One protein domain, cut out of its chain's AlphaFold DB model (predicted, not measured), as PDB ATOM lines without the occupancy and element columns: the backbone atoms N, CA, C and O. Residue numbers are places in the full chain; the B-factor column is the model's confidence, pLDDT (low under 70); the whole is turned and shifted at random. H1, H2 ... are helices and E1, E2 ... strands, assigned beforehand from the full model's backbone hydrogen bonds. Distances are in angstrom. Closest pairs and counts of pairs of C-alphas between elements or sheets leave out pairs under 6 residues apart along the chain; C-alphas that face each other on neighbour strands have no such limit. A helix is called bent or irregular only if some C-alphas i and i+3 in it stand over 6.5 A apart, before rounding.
ATOM      1  N   ALA A  14      62.504 126.298 136.597       97.94
ATOM      2  CA  ALA A  14      61.741 125.559 135.597       97.94
ATOM      3  C   ALA A  14      62.560 125.276 134.323       97.94
ATOM      4  O   ALA A  14      62.468 124.175 133.772       97.94
ATOM      5  N   ASP A  15      63.398 126.222 133.892       96.75
ATOM      6  CA  ASP A  15      64.259 126.057 132.720       96.75
ATOM      7  C   ASP A  15      65.371 125.043 132.992       96.75
ATOM      8  O   ASP A  15      65.627 124.152 132.175       96.75
ATOM      9  N   ASP A  16      65.991 125.121 134.169       96.94
ATOM     10  CA  ASP A  16      67.019 124.171 134.593       96.94
ATOM     11  C   ASP A  16      66.461 122.743 134.687       96.94
ATOM     12  O   ASP A  16      67.061 121.787 134.178       96.94
ATOM     13  N   LEU A  17      65.263 122.580 135.255       98.06
ATOM     14  CA  LEU A  17      64.575 121.289 135.300       98.06
ATOM     15  C   LEU A  17      64.213 120.777 133.901       98.06
ATOM     16  O   LEU A  17      64.341 119.579 133.643       98.06
ATOM     17  N   ALA A  18      63.832 121.654 132.968       97.62
ATOM     18  CA  ALA A  18      63.590 121.260 131.583       97.62
ATOM     19  C   ALA A  18      64.871 120.736 130.907       97.62
ATOM     20  O   ALA A  18      64.822 119.741 130.169       97.62
ATOM     21  N   VAL A  19      66.029 121.357 131.175       96.62
ATOM     22  CA  VAL A  19      67.335 120.863 130.706       96.62
ATOM     23  C   VAL A  19      67.611 119.469 131.268       96.62
ATOM     24  O   VAL A  19      67.993 118.580 130.502       96.62
ATOM     25  N   ILE A  20      67.369 119.243 132.561       97.19
ATOM     26  CA  ILE A  20      67.556 117.935 133.208       97.19
ATOM     27  C   ILE A  20      66.622 116.879 132.603       97.19
ATOM     28  O   ILE A  20      67.088 115.812 132.192       97.19
ATOM     29  N   GLU A  21      65.325 117.165 132.478       97.56
ATOM     30  CA  GLU A  21      64.346 116.208 131.944       97.56
ATOM     31  C   GLU A  21      64.712 115.785 130.511       97.56
ATOM     32  O   GLU A  21      64.715 114.599 130.149       97.56
ATOM     33  N   ARG A  22      65.097 116.754 129.674       95.31
ATOM     34  CA  ARG A  22      65.390 116.493 128.265       95.31
ATOM     35  C   ARG A  22      66.772 115.895 128.028       95.31
ATOM     36  O   ARG A  22      66.903 115.021 127.173       95.31
ATOM     37  N   ASN A  23      67.808 116.376 128.711       95.25
ATOM     38  CA  ASN A  23      69.178 115.934 128.450       95.25
ATOM     39  C   ASN A  23      69.584 114.728 129.304       95.25
ATOM     40  O   ASN A  23      70.402 113.934 128.846       95.25
ATOM     41  N   VAL A  24      69.022 114.569 130.505       95.31
ATOM     42  CA  VAL A  24      69.396 113.501 131.444       95.31
ATOM     43  C   VAL A  24      68.307 112.442 131.521       95.31
ATOM     44  O   VAL A  24      68.557 111.299 131.146       95.31
ATOM     45  N   VAL A  25      67.093 112.800 131.952       97.00
ATOM     46  CA  VAL A  25      66.037 111.806 132.223       97.00
ATOM     47  C   VAL A  25      65.680 111.033 130.958       97.00
ATOM     48  O   VAL A  25      65.677 109.803 130.963       97.00
ATOM     49  N   SER A  26      65.462 111.738 129.848       96.12
ATOM     50  CA  SER A  26      65.179 111.118 128.548       96.12
ATOM     51  C   SER A  26      66.319 110.200 128.088       96.12
ATOM     52  O   SER A  26      66.079 109.078 127.641       96.12
ATOM     53  N   THR A  27      67.569 110.639 128.258       94.75
ATOM     54  CA  THR A  27      68.762 109.858 127.901       94.75
ATOM     55  C   THR A  27      68.862 108.583 128.731       94.75
ATOM     56  O   THR A  27      69.062 107.507 128.175       94.75
ATOM     57  N   VAL A  28      68.666 108.668 130.049       96.06
ATOM     58  CA  VAL A  28      68.698 107.509 130.952       96.06
ATOM     59  C   VAL A  28      67.570 106.531 130.627       96.06
ATOM     60  O   VAL A  28      67.823 105.326 130.544       96.06
ATOM     61  N   ARG A  29      66.348 107.035 130.398       97.44
ATOM     62  CA  ARG A  29      65.178 106.218 130.034       97.44
ATOM     63  C   ARG A  29      65.431 105.381 128.778       97.44
ATOM     64  O   ARG A  29      65.029 104.223 128.746       97.44
ATOM     65  N   LEU A  30      66.121 105.938 127.781       95.81
ATOM     66  CA  LEU A  30      66.456 105.234 126.541       95.81
ATOM     67  C   LEU A  30      67.691 104.334 126.685       95.81
ATOM     68  O   LEU A  30      67.671 103.173 126.279       95.81
ATOM     69  N   ALA A  31      68.772 104.844 127.274       96.44
ATOM     70  CA  ALA A  31      70.058 104.156 127.305       96.44
ATOM     71  C   ALA A  31      70.069 102.945 128.243       96.44
ATOM     72  O   ALA A  31      70.653 101.916 127.908       96.44
ATOM     73  N   LYS A  32      69.429 103.037 129.418       96.94
ATOM     74  CA  LYS A  32      69.499 101.989 130.449       96.94
ATOM     75  C   LYS A  32      69.016 100.611 129.966       96.94
ATOM     76  O   LYS A  32      69.750  99.647 130.197       96.94
ATOM     77  N   PRO A  33      67.827 100.459 129.343       98.00
ATOM     78  CA  PRO A  33      67.384  99.151 128.858       98.00
ATOM     79  C   PRO A  33      68.264  98.626 127.716       98.00
ATOM     80  O   PRO A  33      68.654  97.462 127.750       98.00
ATOM     81  N   LEU A  34      68.653  99.487 126.767       97.50
ATOM     82  CA  LEU A  34      69.523  99.105 125.649       97.50
ATOM     83  C   LEU A  34      70.880  98.600 126.137       97.50
ATOM     84  O   LEU A  34      71.332  97.537 125.721       97.50
ATOM     85  N   LEU A  35      71.503  99.326 127.065       95.81
ATOM     86  CA  LEU A  35      72.803  98.953 127.603       95.81
ATOM     87  C   LEU A  35      72.739  97.626 128.368       95.81
ATOM     88  O   LEU A  35      73.601  96.772 128.178       95.81
ATOM     89  N   ARG A  36      71.701  97.419 129.193       96.44
ATOM     90  CA  ARG A  36      71.483  96.143 129.899       96.44
ATOM     91  C   ARG A  36      71.433  94.968 128.930       96.44
ATOM     92  O   ARG A  36      72.033  93.927 129.188       96.44
ATOM     93  N   ASP A  37      70.728  95.142 127.824       97.94
ATOM     94  CA  ASP A  37      70.590  94.115 126.805       97.94
ATOM     95  C   ASP A  37      71.882  93.875 126.022       97.94
ATOM     96  O   ASP A  37      72.201  92.724 125.738       97.94
ATOM     97  N   MET A  38      72.640  94.923 125.695       97.19
ATOM     98  CA  MET A  38      73.947  94.798 125.033       97.19
ATOM     99  C   MET A  38      74.959  94.061 125.915       97.19
ATOM    100  O   MET A  38      75.630  93.143 125.448       97.19
ATOM    101  N   VAL A  39      75.016  94.402 127.207       94.75
ATOM    102  CA  VAL A  39      75.903  93.741 128.176       94.75
ATOM    103  C   VAL A  39      75.550  92.260 128.318       94.75
ATOM    104  O   VAL A  39      76.439  91.418 128.251       94.75
ATOM    105  N   ARG A  40      74.261  91.910 128.437       96.69
ATOM    106  CA  ARG A  40      73.818  90.501 128.495       96.69
ATOM    107  C   ARG A  40      74.171  89.709 127.238       96.69
ATOM    108  O   ARG A  40      74.466  88.524 127.337       96.69
ATOM    109  N   ARG A  41      74.103  90.347 126.068       96.94
ATOM    110  CA  ARG A  41      74.463  89.735 124.779       96.94
ATOM    111  C   ARG A  41      75.977  89.665 124.562       96.94
ATOM    112  O   ARG A  41      76.398  89.000 123.624       96.94
ATOM    113  N   GLY A  42      76.771  90.357 125.381       95.69
ATOM    114  CA  GLY A  42      78.218  90.466 125.201       95.69
ATOM    115  C   GLY A  42      78.604  91.216 123.926       95.69
ATOM    116  O   GLY A  42      79.646  90.938 123.360       95.69
ATOM    117  N   THR A  43      77.758  92.111 123.410       96.81
ATOM    118  CA  THR A  43      78.108  92.950 122.256       96.81
ATOM    119  C   THR A  43      77.133  94.114 122.108       96.81
ATOM    120  O   THR A  43      75.934  93.988 122.372       96.81
ATOM    121  N   GLY A  44      77.632  95.267 121.668       96.31
ATOM    122  CA  GLY A  44      76.781  96.409 121.359       96.31
ATOM    123  C   GLY A  44      77.538  97.713 121.183       96.31
ATOM    124  O   GLY A  44      78.718  97.830 121.507       96.31
ATOM    125  N   ARG A  45      76.846  98.716 120.643       96.06
ATOM    126  CA  ARG A  45      77.395 100.058 120.444       96.06
ATOM    127  C   ARG A  45      76.338 101.093 120.799       96.06
ATOM    128  O   ARG A  45      75.244 101.066 120.240       96.06
ATOM    129  N   LEU A  46      76.679 102.010 121.696       95.31
ATOM    130  CA  LEU A  46      75.881 103.192 122.004       95.31
ATOM    131  C   LEU A  46      76.649 104.443 121.610       95.31
ATOM    132  O   LEU A  46      77.848 104.561 121.858       95.31
ATOM    133  N   ALA A  47      75.934 105.388 121.018       94.19
ATOM    134  CA  ALA A  47      76.481 106.669 120.624       94.19
ATOM    135  C   ALA A  47      75.654 107.795 121.241       94.19
ATOM    136  O   ALA A  47      74.424 107.770 121.195       94.19
ATOM    137  N   PHE A  48      76.337 108.788 121.803       94.38
ATOM    138  CA  PHE A  48      75.728 109.943 122.448       94.38
ATOM    139  C   PHE A  48      76.260 111.236 121.841       94.38
ATOM    140  O   PHE A  48      77.469 111.420 121.692       94.38
ATOM    141  N   THR A  49      75.361 112.180 121.573       92.12
ATOM    142  CA  THR A  49      75.731 113.569 121.283       92.12
ATOM    143  C   THR A  49      75.997 114.306 122.598       92.12
ATOM    144  O   THR A  49      75.078 114.815 123.254       92.12
ATOM    145  N   SER A  50      77.267 114.342 122.996       92.62
ATOM    146  CA  SER A  50      77.766 115.116 124.132       92.62
ATOM    147  C   SER A  50      78.128 116.545 123.685       92.62
ATOM    148  O   SER A  50      77.393 117.147 122.900       92.62
ATOM    149  N   SER A  51      79.167 117.141 124.266       91.88
ATOM    150  CA  SER A  51      79.703 118.465 123.965       91.88
ATOM    151  C   SER A  51      81.088 118.588 124.595       91.88
ATOM    152  O   SER A  51      81.354 117.952 125.613       91.88
ATOM    153  N   VAL A  52      81.951 119.456 124.064       89.62
ATOM    154  CA  VAL A  52      83.188 119.854 124.769       89.62
ATOM    155  C   VAL A  52      82.914 120.407 126.178       89.62
ATOM    156  O   VAL A  52      83.751 120.268 127.069       89.62
ATOM    157  N   ALA A  53      81.705 120.930 126.411       87.75
ATOM    158  CA  ALA A  53      81.211 121.371 127.715       87.75
ATOM    159  C   ALA A  53      81.115 120.250 128.773       87.75
ATOM    160  O   ALA A  53      81.031 120.542 129.961       87.75
ATOM    161  N   ALA A  54      81.150 118.974 128.365       84.06
ATOM    162  CA  ALA A  54      81.235 117.832 129.280       84.06
ATOM    163  C   ALA A  54      82.588 117.745 130.000       84.06
ATOM    164  O   ALA A  54      82.659 117.248 131.123       84.06
ATOM    165  N   THR A  55      83.647 118.208 129.325       80.88
ATOM    166  CA  THR A  55      85.047 118.059 129.758       80.88
ATOM    167  C   THR A  55      85.611 119.304 130.428       80.88
ATOM    168  O   THR A  55      86.604 119.224 131.146       80.88
ATOM    169  N   VAL A  56      84.991 120.461 130.193       76.19
ATOM    170  CA  VAL A  56      85.433 121.747 130.729       76.19
ATOM    171  C   VAL A  56      84.233 122.406 131.402       76.19
ATOM    172  O   VAL A  56      83.403 122.995 130.706       76.19
ATOM    173  N   PRO A  57      84.096 122.308 132.737       70.88
ATOM    174  CA  PRO A  57      83.058 123.041 133.443       70.88
ATOM    175  C   PRO A  57      83.306 124.545 133.273       70.88
ATOM    176  O   PRO A  57      84.314 125.081 133.723       70.88
ATOM    177  N   GLY A  58      82.385 125.217 132.584       75.50
ATOM    178  CA  GLY A  58      82.369 126.668 132.414       75.50
ATOM    179  C   GLY A  58      81.288 127.340 133.269       75.50
ATOM    180  O   GLY A  58      80.264 126.712 133.567       75.50
ATOM    181  N   PRO A  59      81.479 128.614 133.660       84.38
ATOM    182  CA  PRO A  59      80.440 129.387 134.326       84.38
ATOM    183  C   PRO A  59      79.249 129.629 133.386       84.38
ATOM    184  O   PRO A  59      79.346 129.452 132.173       84.38
ATOM    185  N   PHE A  60      78.125 130.057 133.956       90.81
ATOM    186  CA  PHE A  60      76.907 130.459 133.241       90.81
ATOM    187  C   PHE A  60      76.144 129.360 132.472       90.81
ATOM    188  O   PHE A  60      75.169 129.672 131.794       90.81
ATOM    189  N   GLN A  61      76.556 128.089 132.567       91.69
ATOM    190  CA  GLN A  61      75.825 126.930 132.022       91.69
ATOM    191  C   GLN A  61      75.959 125.647 132.886       91.69
ATOM    192  O   GLN A  61      76.148 124.555 132.338       91.69
ATOM    193  N   PRO A  62      75.897 125.707 134.232       93.00
ATOM    194  CA  PRO A  62      76.276 124.574 135.085       93.00
ATOM    195  C   PRO A  62      75.421 123.316 134.860       93.00
ATOM    196  O   PRO A  62      75.969 122.222 134.727       93.00
ATOM    197  N   VAL A  63      74.096 123.461 134.742       94.50
ATOM    198  CA  VAL A  63      73.169 122.332 134.529       94.50
ATOM    199  C   VAL A  63      73.394 121.676 133.165       94.50
ATOM    200  O   VAL A  63      73.425 120.450 133.042       94.50
ATOM    201  N   TYR A  64      73.613 122.489 132.130       93.81
ATOM    202  CA  TYR A  64      73.934 121.993 130.799       93.81
ATOM    203  C   TYR A  64      75.257 121.216 130.789       93.81
ATOM    204  O   TYR A  64      75.276 120.083 130.301       93.81
ATOM    205  N   ASN A  65      76.324 121.775 131.368       92.12
ATOM    206  CA  ASN A  65      77.644 121.142 131.428       92.12
ATOM    207  C   ASN A  65      77.570 119.791 132.151       92.12
ATOM    208  O   ASN A  65      77.995 118.773 131.605       92.12
ATOM    209  N   ALA A  66      76.916 119.756 133.318       91.75
ATOM    210  CA  ALA A  66      76.698 118.525 134.075       91.75
ATOM    211  C   ALA A  66      75.925 117.469 133.265       91.75
ATOM    212  O   ALA A  66      76.281 116.290 133.267       91.75
ATOM    213  N   SER A  67      74.903 117.880 132.501       92.81
ATOM    214  CA  SER A  67      74.102 116.958 131.681       92.81
ATOM    215  C   SER A  67      74.893 116.262 130.563       92.81
ATOM    216  O   SER A  67      74.419 115.277 129.995       92.81
ATOM    217  N   LYS A  68      76.089 116.761 130.225       92.06
ATOM    218  CA  LYS A  68      76.898 116.273 129.103       92.06
ATOM    219  C   LYS A  68      77.957 115.244 129.496       92.06
ATOM    220  O   LYS A  68      78.363 114.454 128.646       92.06
ATOM    221  N   SER A  69      78.307 115.144 130.773       89.69
ATOM    222  CA  SER A  69      79.318 114.193 131.261       89.69
ATOM    223  C   SER A  69      78.836 112.729 131.322       89.69
ATOM    224  O   SER A  69      79.643 111.819 131.491       89.69
ATOM    225  N   PHE A  70      77.536 112.466 131.134       88.81
ATOM    226  CA  PHE A  70      76.924 111.135 131.293       88.81
ATOM    227  C   PHE A  70      77.565 110.027 130.437       88.81
ATOM    228  O   PHE A  70      77.839 108.934 130.928       88.81
ATOM    229  N   ALA A  71      77.802 110.294 129.151       88.06
ATOM    230  CA  ALA A  71      78.311 109.279 128.225       88.06
ATOM    231  C   ALA A  71      79.766 108.880 128.517       88.06
ATOM    232  O   ALA A  71      80.151 107.744 128.252       88.06
ATOM    233  N   GLU A  72      80.562 109.800 129.069       85.75
ATOM    234  CA  GLU A  72      81.949 109.528 129.454       85.75
ATOM    235  C   GLU A  72      81.995 108.568 130.644       85.75
ATOM    236  O   GLU A  72      82.685 107.555 130.573       85.75
ATOM    237  N   ALA A  73      81.168 108.813 131.666       88.56
ATOM    238  CA  ALA A  73      81.045 107.922 132.816       88.56
ATOM    239  C   ALA A  73      80.601 106.504 132.410       88.56
ATOM    240  O   ALA A  73      81.196 105.520 132.842       88.56
ATOM    241  N   LEU A  74      79.606 106.385 131.519       89.19
ATOM    242  CA  LEU A  74      79.164 105.076 131.024       89.19
ATOM    243  C   LEU A  74      80.246 104.331 130.237       89.19
ATOM    244  O   LEU A  74      80.310 103.107 130.309       89.19
ATOM    245  N   GLY A  75      81.063 105.046 129.461       89.75
ATOM    246  CA  GLY A  75      82.150 104.430 128.703       89.75
ATOM    247  C   GLY A  75      83.165 103.731 129.601       89.75
ATOM    248  O   GLY A  75      83.621 102.638 129.267       89.75
ATOM    249  N   ASP A  76      83.467 104.317 130.755       89.31
ATOM    250  CA  ASP A  76      84.405 103.736 131.714       89.31
ATOM    251  C   ASP A  76      83.848 102.482 132.406       89.31
ATOM    252  O   ASP A  76      84.616 101.560 132.685       89.31
ATOM    253  N   GLU A  77      82.531 102.397 132.627       91.12
ATOM    254  CA  GLU A  77      81.882 101.205 133.201       91.12
ATOM    255  C   GLU A  77      81.955  99.979 132.275       91.12
ATOM    256  O   GLU A  77      81.986  98.845 132.753       91.12
ATOM    257  N   VAL A  78      81.974 100.185 130.954       91.69
ATOM    258  CA  VAL A  78      81.881  99.098 129.960       91.69
ATOM    259  C   VAL A  78      83.203  98.772 129.269       91.69
ATOM    260  O   VAL A  78      83.234  97.889 128.413       91.69
ATOM    261  N   LYS A  79      84.296  99.451 129.636       89.25
ATOM    262  CA  LYS A  79      85.618  99.340 128.990       89.25
ATOM    263  C   LYS A  79      86.207  97.921 128.963       89.25
ATOM    264  O   LYS A  79      87.041  97.620 128.117       89.25
ATOM    265  N   ASP A  80      85.781  97.064 129.888       88.81
ATOM    266  CA  ASP A  80      86.233  95.672 130.010       88.81
ATOM    267  C   ASP A  80      85.208  94.677 129.419       88.81
ATOM    268  O   ASP A  80      85.258  93.479 129.688       88.81
ATOM    269  N   THR A  81      84.258  95.173 128.620       91.44
ATOM    270  CA  THR A  81      83.238  94.387 127.910       91.44
ATOM    271  C   THR A  81      83.335  94.614 126.402       91.44
ATOM    272  O   THR A  81      83.899  95.606 125.953       91.44
ATOM    273  N   ASP A  82      82.677  93.765 125.612       95.00
ATOM    274  CA  ASP A  82      82.539  93.924 124.154       95.00
ATOM    275  C   ASP A  82      81.461  94.955 123.737       95.00
ATOM    276  O   ASP A  82      81.024  95.017 122.581       95.00
ATOM    277  N   VAL A  83      81.013  95.792 124.678       96.00
ATOM    278  CA  VAL A  83      80.115  96.922 124.427       96.00
ATOM    279  C   VAL A  83      80.931  98.206 124.326       96.00
ATOM    280  O   VAL A  83      81.739  98.520 125.190       96.00
ATOM    281  N   THR A  84      80.696  98.991 123.276       95.25
ATOM    282  CA  THR A  84      81.366 100.284 123.070       95.25
ATOM    283  C   THR A  84      80.408 101.443 123.325       95.25
ATOM    284  O   THR A  84      79.306 101.475 122.772       95.25
ATOM    285  N   VAL A  85      80.854 102.447 124.081       95.06
ATOM    286  CA  VAL A  85      80.165 103.740 124.209       95.06
ATOM    287  C   VAL A  85      81.006 104.818 123.534       95.06
ATOM    288  O   VAL A  85      82.187 104.985 123.834       95.06
ATOM    289  N   THR A  86      80.392 105.549 122.607       94.19
ATOM    290  CA  THR A  86      80.998 106.690 121.914       94.19
ATOM    291  C   THR A  86      80.290 107.978 122.315       94.19
ATOM    292  O   THR A  86      79.083 108.117 122.123       94.19
ATOM    293  N   ALA A  87      81.042 108.944 122.829       93.62
ATOM    294  CA  ALA A  87      80.591 110.311 123.033       93.62
ATOM    295  C   ALA A  87      81.128 111.183 121.895       93.62
ATOM    296  O   ALA A  87      82.336 111.247 121.671       93.62
ATOM    297  N   PHE A  88      80.242 111.866 121.178       93.50
ATOM    298  CA  PHE A  88      80.617 112.933 120.256       93.50
ATOM    299  C   PHE A  88      80.684 114.247 121.026       93.50
ATOM    300  O   PHE A  88      79.742 114.578 121.742       93.50
ATOM    301  N   LEU A  89      81.768 115.004 120.872       93.00
ATOM    302  CA  LEU A  89      82.024 116.246 121.602       93.00
ATOM    303  C   LEU A  89      82.111 117.445 120.642       93.00
ATOM    304  O   LEU A  89      83.207 117.978 120.451       93.00
ATOM    305  N   PRO A  90      80.990 117.880 120.034       92.44
ATOM    306  CA  PRO A  90      80.960 119.127 119.281       92.44
ATOM    307  C   PRO A  90      81.373 120.328 120.138       92.44
ATOM    308  O   PRO A  90      81.027 120.408 121.329       92.44
ATOM    309  N   GLY A  91      82.105 121.247 119.506       91.00
ATOM    310  CA  GLY A  91      82.309 122.613 119.977       91.00
ATOM    311  C   GLY A  91      81.092 123.501 119.684       91.00
ATOM    312  O   GLY A  91      79.991 122.990 119.469       91.00
ATOM    313  N   PRO A  92      81.260 124.831 119.696       92.25
ATOM    314  CA  PRO A  92      80.257 125.752 119.178       92.25
ATOM    315  C   PRO A  92      79.947 125.459 117.703       92.25
ATOM    316  O   PRO A  92      80.783 125.671 116.837       92.25
ATOM    317  N   THR A  93      78.738 124.971 117.423       92.75
ATOM    318  CA  THR A  93      78.277 124.608 116.070       92.75
ATOM    319  C   THR A  93      77.084 125.470 115.681       92.75
ATOM    320  O   THR A  93      76.193 125.682 116.519       92.75
ATOM    321  N   ASP A  94      77.041 125.953 114.438       93.06
ATOM    322  CA  ASP A  94      75.987 126.849 113.967       93.06
ATOM    323  C   ASP A  94      74.653 126.109 113.834       93.06
ATOM    324  O   ASP A  94      74.316 125.456 112.851       93.06
ATOM    325  N   THR A  95      73.896 126.149 114.923       90.94
ATOM    326  CA  THR A  95      72.612 125.480 115.071       90.94
ATOM    327  C   THR A  95      71.682 126.379 115.873       90.94
ATOM    328  O   THR A  95      72.094 127.325 116.549       90.94
ATOM    329  N   GLY A  96      70.403 126.011 115.949       91.50
ATOM    330  CA  GLY A  96      69.456 126.674 116.847       91.50
ATOM    331  C   GLY A  96      69.745 126.503 118.350       91.50
ATOM    332  O   GLY A  96      68.855 126.790 119.146       91.50
ATOM    333  N   PHE A  97      70.896 125.963 118.775       93.06
ATOM    334  CA  PHE A  97      71.245 125.786 120.190       93.06
ATOM    335  C   PHE A  97      71.400 127.123 120.926       93.06
ATOM    336  O   PHE A  97      70.683 127.339 121.897       93.06
ATOM    337  N   PHE A  98      72.256 128.030 120.444       92.50
ATOM    338  CA  PHE A  98      72.578 129.289 121.138       92.50
ATOM    339  C   PHE A  98      71.363 130.193 121.332       92.50
ATOM    340  O   PHE A  98      71.179 130.762 122.403       92.50
ATOM    341  N   ARG A  99      70.489 130.248 120.321       91.69
ATOM    342  CA  ARG A  99      69.219 130.977 120.390       91.69
ATOM    343  C   ARG A  99      68.285 130.400 121.453       91.69
ATOM    344  O   ARG A  99      67.716 131.141 122.234       91.69
ATOM    345  N   ARG A 100      68.126 129.071 121.490       92.38
ATOM    346  CA  ARG A 100      67.249 128.401 122.469       92.38
ATOM    347  C   ARG A 100      67.815 128.420 123.884       92.38
ATOM    348  O   ARG A 100      67.046 128.330 124.827       92.38
ATOM    349  N   ALA A 101      69.137 128.472 124.008       92.44
ATOM    350  CA  ALA A 101      69.828 128.495 125.287       92.44
ATOM    351  C   ALA A 101      69.999 129.905 125.859       92.44
ATOM    352  O   ALA A 101      70.609 130.018 126.913       92.44
ATOM    353  N   ASP A 102      69.479 130.946 125.199       92.38
ATOM    354  CA  ASP A 102      69.605 132.340 125.645       92.38
ATOM    355  C   ASP A 102      71.069 132.795 125.779       92.38
ATOM    356  O   ASP A 102      71.503 133.392 126.758       92.38
ATOM    357  N   LEU A 103      71.874 132.424 124.780       91.25
ATOM    358  CA  LEU A 103      73.307 132.719 124.725       91.25
ATOM    359  C   LEU A 103      73.672 133.683 123.599       91.25
ATOM    360  O   LEU A 103      74.855 133.977 123.452       91.25
ATOM    361  N   GLY A 104      72.705 134.134 122.793       88.56
ATOM    362  CA  GLY A 104      72.944 134.865 121.541       88.56
ATOM    363  C   GLY A 104      73.867 136.074 121.693       88.56
ATOM    364  O   GLY A 104      74.781 136.232 120.890       88.56
ATOM    365  N   ASP A 105      73.694 136.832 122.774       88.25
ATOM    366  CA  ASP A 105      74.438 138.070 123.041       88.25
ATOM    367  C   ASP A 105      75.698 137.855 123.899       88.25
ATOM    368  O   ASP A 105      76.393 138.798 124.281       88.25
ATOM    369  N   THR A 106      76.020 136.605 124.229       88.88
ATOM    370  CA  THR A 106      77.234 136.267 124.982       88.88
ATOM    371  C   THR A 106      78.431 136.130 124.048       88.88
ATOM    372  O   THR A 106      78.278 135.788 122.878       88.88
ATOM    373  N   LYS A 107      79.657 136.255 124.581       86.38
ATOM    374  CA  LYS A 107      80.888 135.969 123.814       86.38
ATOM    375  C   LYS A 107      80.854 134.597 123.129       86.38
ATOM    376  O   LYS A 107      81.345 134.452 122.016       86.38
ATOM    377  N   LEU A 108      80.267 133.601 123.797       86.50
ATOM    378  CA  LEU A 108      80.115 132.244 123.275       86.50
ATOM    379  C   LEU A 108      79.054 132.166 122.158       86.50
ATOM    380  O   LEU A 108      79.179 131.357 121.246       86.50
ATOM    381  N   GLY A 109      78.008 132.993 122.213       87.44
ATOM    382  CA  GLY A 109      76.977 133.061 121.178       87.44
ATOM    383  C   GLY A 109      77.370 133.881 119.957       87.44
ATOM    384  O   GLY A 109      76.887 133.579 118.867       87.44
ATOM    385  N   THR A 110      78.266 134.859 120.096       91.25
ATOM    386  CA  THR A 110      78.696 135.738 118.995       91.25
ATOM    387  C   THR A 110      79.972 135.279 118.296       91.25
ATOM    388  O   THR A 110      80.308 135.818 117.246       91.25
ATOM    389  N   MET A 111      80.709 134.320 118.862       91.75
ATOM    390  CA  MET A 111      81.909 133.790 118.213       91.75
ATOM    391  C   MET A 111      81.580 133.007 116.936       91.75
ATOM    392  O   MET A 111      80.439 132.570 116.727       91.75
ATOM    393  N   GLU A 112      82.605 132.820 116.107       93.50
ATOM    394  CA  GLU A 112      82.570 131.916 114.960       93.50
ATOM    395  C   GLU A 112      82.230 130.492 115.419       93.50
ATOM    396  O   GLU A 112      82.648 130.052 116.496       93.50
ATOM    397  N   LYS A 113      81.405 129.806 114.629       94.19
ATOM    398  CA  LYS A 113      80.886 128.473 114.932       94.19
ATOM    399  C   LYS A 113      81.192 127.551 113.770       94.19
ATOM    400  O   LYS A 113      81.146 127.981 112.623       94.19
ATOM    401  N   ASP A 114      81.427 126.291 114.093       94.19
ATOM    402  CA  ASP A 114      81.632 125.253 113.094       94.19
ATOM    403  C   ASP A 114      80.334 124.986 112.317       94.19
ATOM    404  O   ASP A 114      79.236 125.033 112.890       94.19
ATOM    405  N   ASP A 115      80.461 124.645 111.037       93.81
ATOM    406  CA  ASP A 115      79.340 124.202 110.211       93.81
ATOM    407  C   ASP A 115      78.824 122.824 110.694       93.81
ATOM    408  O   ASP A 115      79.621 121.925 111.000       93.81
ATOM    409  N   PRO A 116      77.498 122.622 110.818       92.56
ATOM    410  CA  PRO A 116      76.940 121.354 111.279       92.56
ATOM    411  C   PRO A 116      77.280 120.154 110.383       92.56
ATOM    412  O   PRO A 116      77.449 119.052 110.918       92.56
ATOM    413  N   ASP A 117      77.407 120.338 109.069       92.69
ATOM    414  CA  ASP A 117      77.745 119.267 108.131       92.69
ATOM    415  C   ASP A 117      79.214 118.853 108.286       92.69
ATOM    416  O   ASP A 117      79.525 117.655 108.317       92.69
ATOM    417  N   ASP A 118      80.110 119.816 108.512       90.69
ATOM    418  CA  ASP A 118      81.517 119.539 108.818       90.69
ATOM    419  C   ASP A 118      81.665 118.781 110.145       90.69
ATOM    420  O   ASP A 118      82.389 117.779 110.234       90.69
ATOM    421  N   VAL A 119      80.927 119.203 111.176       89.81
ATOM    422  CA  VAL A 119      80.905 118.527 112.483       89.81
ATOM    423  C   VAL A 119      80.354 117.107 112.363       89.81
ATOM    424  O   VAL A 119      80.879 116.194 113.006       89.81
ATOM    425  N   ALA A 120      79.325 116.891 111.543       88.69
ATOM    426  CA  ALA A 120      78.763 115.566 111.296       88.69
ATOM    427  C   ALA A 120      79.717 114.664 110.493       88.69
ATOM    428  O   ALA A 120      79.812 113.468 110.779       88.69
ATOM    429  N   GLY A 121      80.449 115.227 109.526       86.12
ATOM    430  CA  GLY A 121      81.412 114.502 108.696       86.12
ATOM    431  C   GLY A 121      82.714 114.148 109.419       86.12
ATOM    432  O   GLY A 121      83.319 113.108 109.145       86.12
ATOM    433  N   ARG A 122      83.159 114.982 110.369       85.12
ATOM    434  CA  ARG A 122      84.412 114.795 111.126       85.12
ATOM    435  C   ARG A 122      84.217 115.021 112.629       85.12
ATOM    436  O   ARG A 122      84.881 115.872 113.224       85.12
ATOM    437  N   PRO A 123      83.361 114.230 113.294       82.25
ATOM    438  CA  PRO A 123      83.014 114.511 114.670       82.25
ATOM    439  C   PRO A 123      84.191 114.197 115.592       82.25
ATOM    440  O   PRO A 123      84.736 113.081 115.601       82.25
ATOM    441  N   ARG A 124      84.544 115.165 116.443       85.12
ATOM    442  CA  ARG A 124      85.395 114.900 117.603       85.12
ATOM    443  C   ARG A 124      84.680 113.868 118.468       85.12
ATOM    444  O   ARG A 124      83.561 114.100 118.922       85.12
ATOM    445  N   ARG A 125      85.310 112.717 118.692       88.31
ATOM    446  CA  ARG A 125      84.716 111.616 119.454       88.31
ATOM    447  C   ARG A 125      85.674 111.072 120.494       88.31
ATOM    448  O   ARG A 125      86.880 111.008 120.262       88.31
ATOM    449  N   ARG A 126      85.111 110.616 121.603       84.50
ATOM    450  CA  ARG A 126      85.773 109.787 122.606       84.50
ATOM    451  C   ARG A 126      85.048 108.451 122.639       84.50
ATOM    452  O   ARG A 126      83.830 108.422 122.776       84.50
ATOM    453  N   SER A 127      85.785 107.362 122.468       81.81
ATOM    454  CA  SER A 127      85.241 106.007 122.515       81.81
ATOM    455  C   SER A 127      85.985 105.232 123.586       81.81
ATOM    456  O   SER A 127      87.209 105.144 123.517       81.81
ATOM    457  N   CYS A 128      85.256 104.652 124.534       72.56
ATOM    458  CA  CYS A 128      85.800 103.616 125.405       72.56
ATOM    459  C   CYS A 128      85.478 102.277 124.735       72.56
ATOM    460  O   CYS A 128      84.310 101.908 124.599       72.56
ATOM    461  N   ALA A 129      86.509 101.634 124.188       58.91
ATOM    462  CA  ALA A 129      86.418 100.323 123.555       58.91
ATOM    463  C   ALA A 129      86.913  99.241 124.521       58.91
ATOM    464  O   ALA A 129      87.704  99.545 125.416       58.91
TER     465      ALA A 129
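AT A GLANCE: This is residues 14 to 129 of the 138 residues of the protein "Putative ketoacyl reductase" of Streptomyces sp. F-1 (UniProt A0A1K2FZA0). A small wall of three strands, E1, E2 and E3, has H3 and the second arm of the long helix H1 over one face, while no named helix covers its other face. H1 is bent but runs nearly straight, and its first arm reaches past the sheet with the short helix H2 side by side with it; the short helices H4 and H5 lie in a looping stretch beyond the sheet, near the far end of the longest axis. The printed part has 116 residues with six named helices and three named strands, in the order H1 E1 H2 H3 E2 H4 H5 H6 E3. The sheet order is E1 E2 E3, mixed, in a mixed class of helices and strands. The whole is compact, with a radius of gyration of the C-alphas of 15.3 A and spans of 48 by 34 by 21 A.

IN THESE COORDINATES: E1 is residues 44 to 49, 17.2 A long, E2 residues 83 to 88, 16.6 A, and E3 residues 125 to 128, 10.0 A, ending at C-alpha 128 at (85.800, 103.616, 125.405). H1, residues 14 to 41, was assigned as one helix by its hydrogen bonds but is bent: C-alphas 30 and 33 are 6.6 A apart. Its arm H1a, residues 14 to 30, is 22.7 A long and begins at C-alpha 14 at (61.741, 125.559, 135.597); H1b, residues 33 to 41, is 12.5 A long. H3 is residues 70 to 78, 13.1 A, and H2 residues 62 to 68, 10.3 A. H4 is residues 97 to 100, H5 residues 107 to 110 and H6 residues 116 to 121.

HOW THE PARTS SIT: E1 and E2 are parallel at 15 degrees, with N 48 and O 86 within hydrogen-bond range at 2.8 A. E2 and E3 are antiparallel at 158 degrees, with N 126 and O 87 at 2.8 A. H3 is on the sheet over E2 at a height of 7.7 A, along the strands; the closest C-alphas of H3 and E2, Gly 75 and Val 85, are 5.0 A apart. H1b is on the same face, over E1. E1, H2, H3 and E2 form a strand-helix-strand unit, two parallel strands joined through helices, with a right-handed crossover. H1a and H2 touch at a shallow tilt of 14 degrees, the same way; their closest C-alphas, Val 24 and Ser 67, are 5.8 A apart. H4 and H5 are close but not clearly touching, with the C-alphas of Phe 98 and Gly 109 closest at 5.8 A. H6 is not on the sheet and is apart from H5. H1b, H2, H3 and H6 have every O i to N i+4 pair within hydrogen-bond range, H1a has 11 of 13, and H4 and H5 are too short for such a pair.

THE WHOLE: The two C-alphas farthest apart, those of Arg 41 and Asp 105, are 48.4 A apart. The printed part has no cut. The link from E1 to H2, residues 50 to 61, is long. The mean pLDDT of the printed part is 91.4, and residue 129 is under 70.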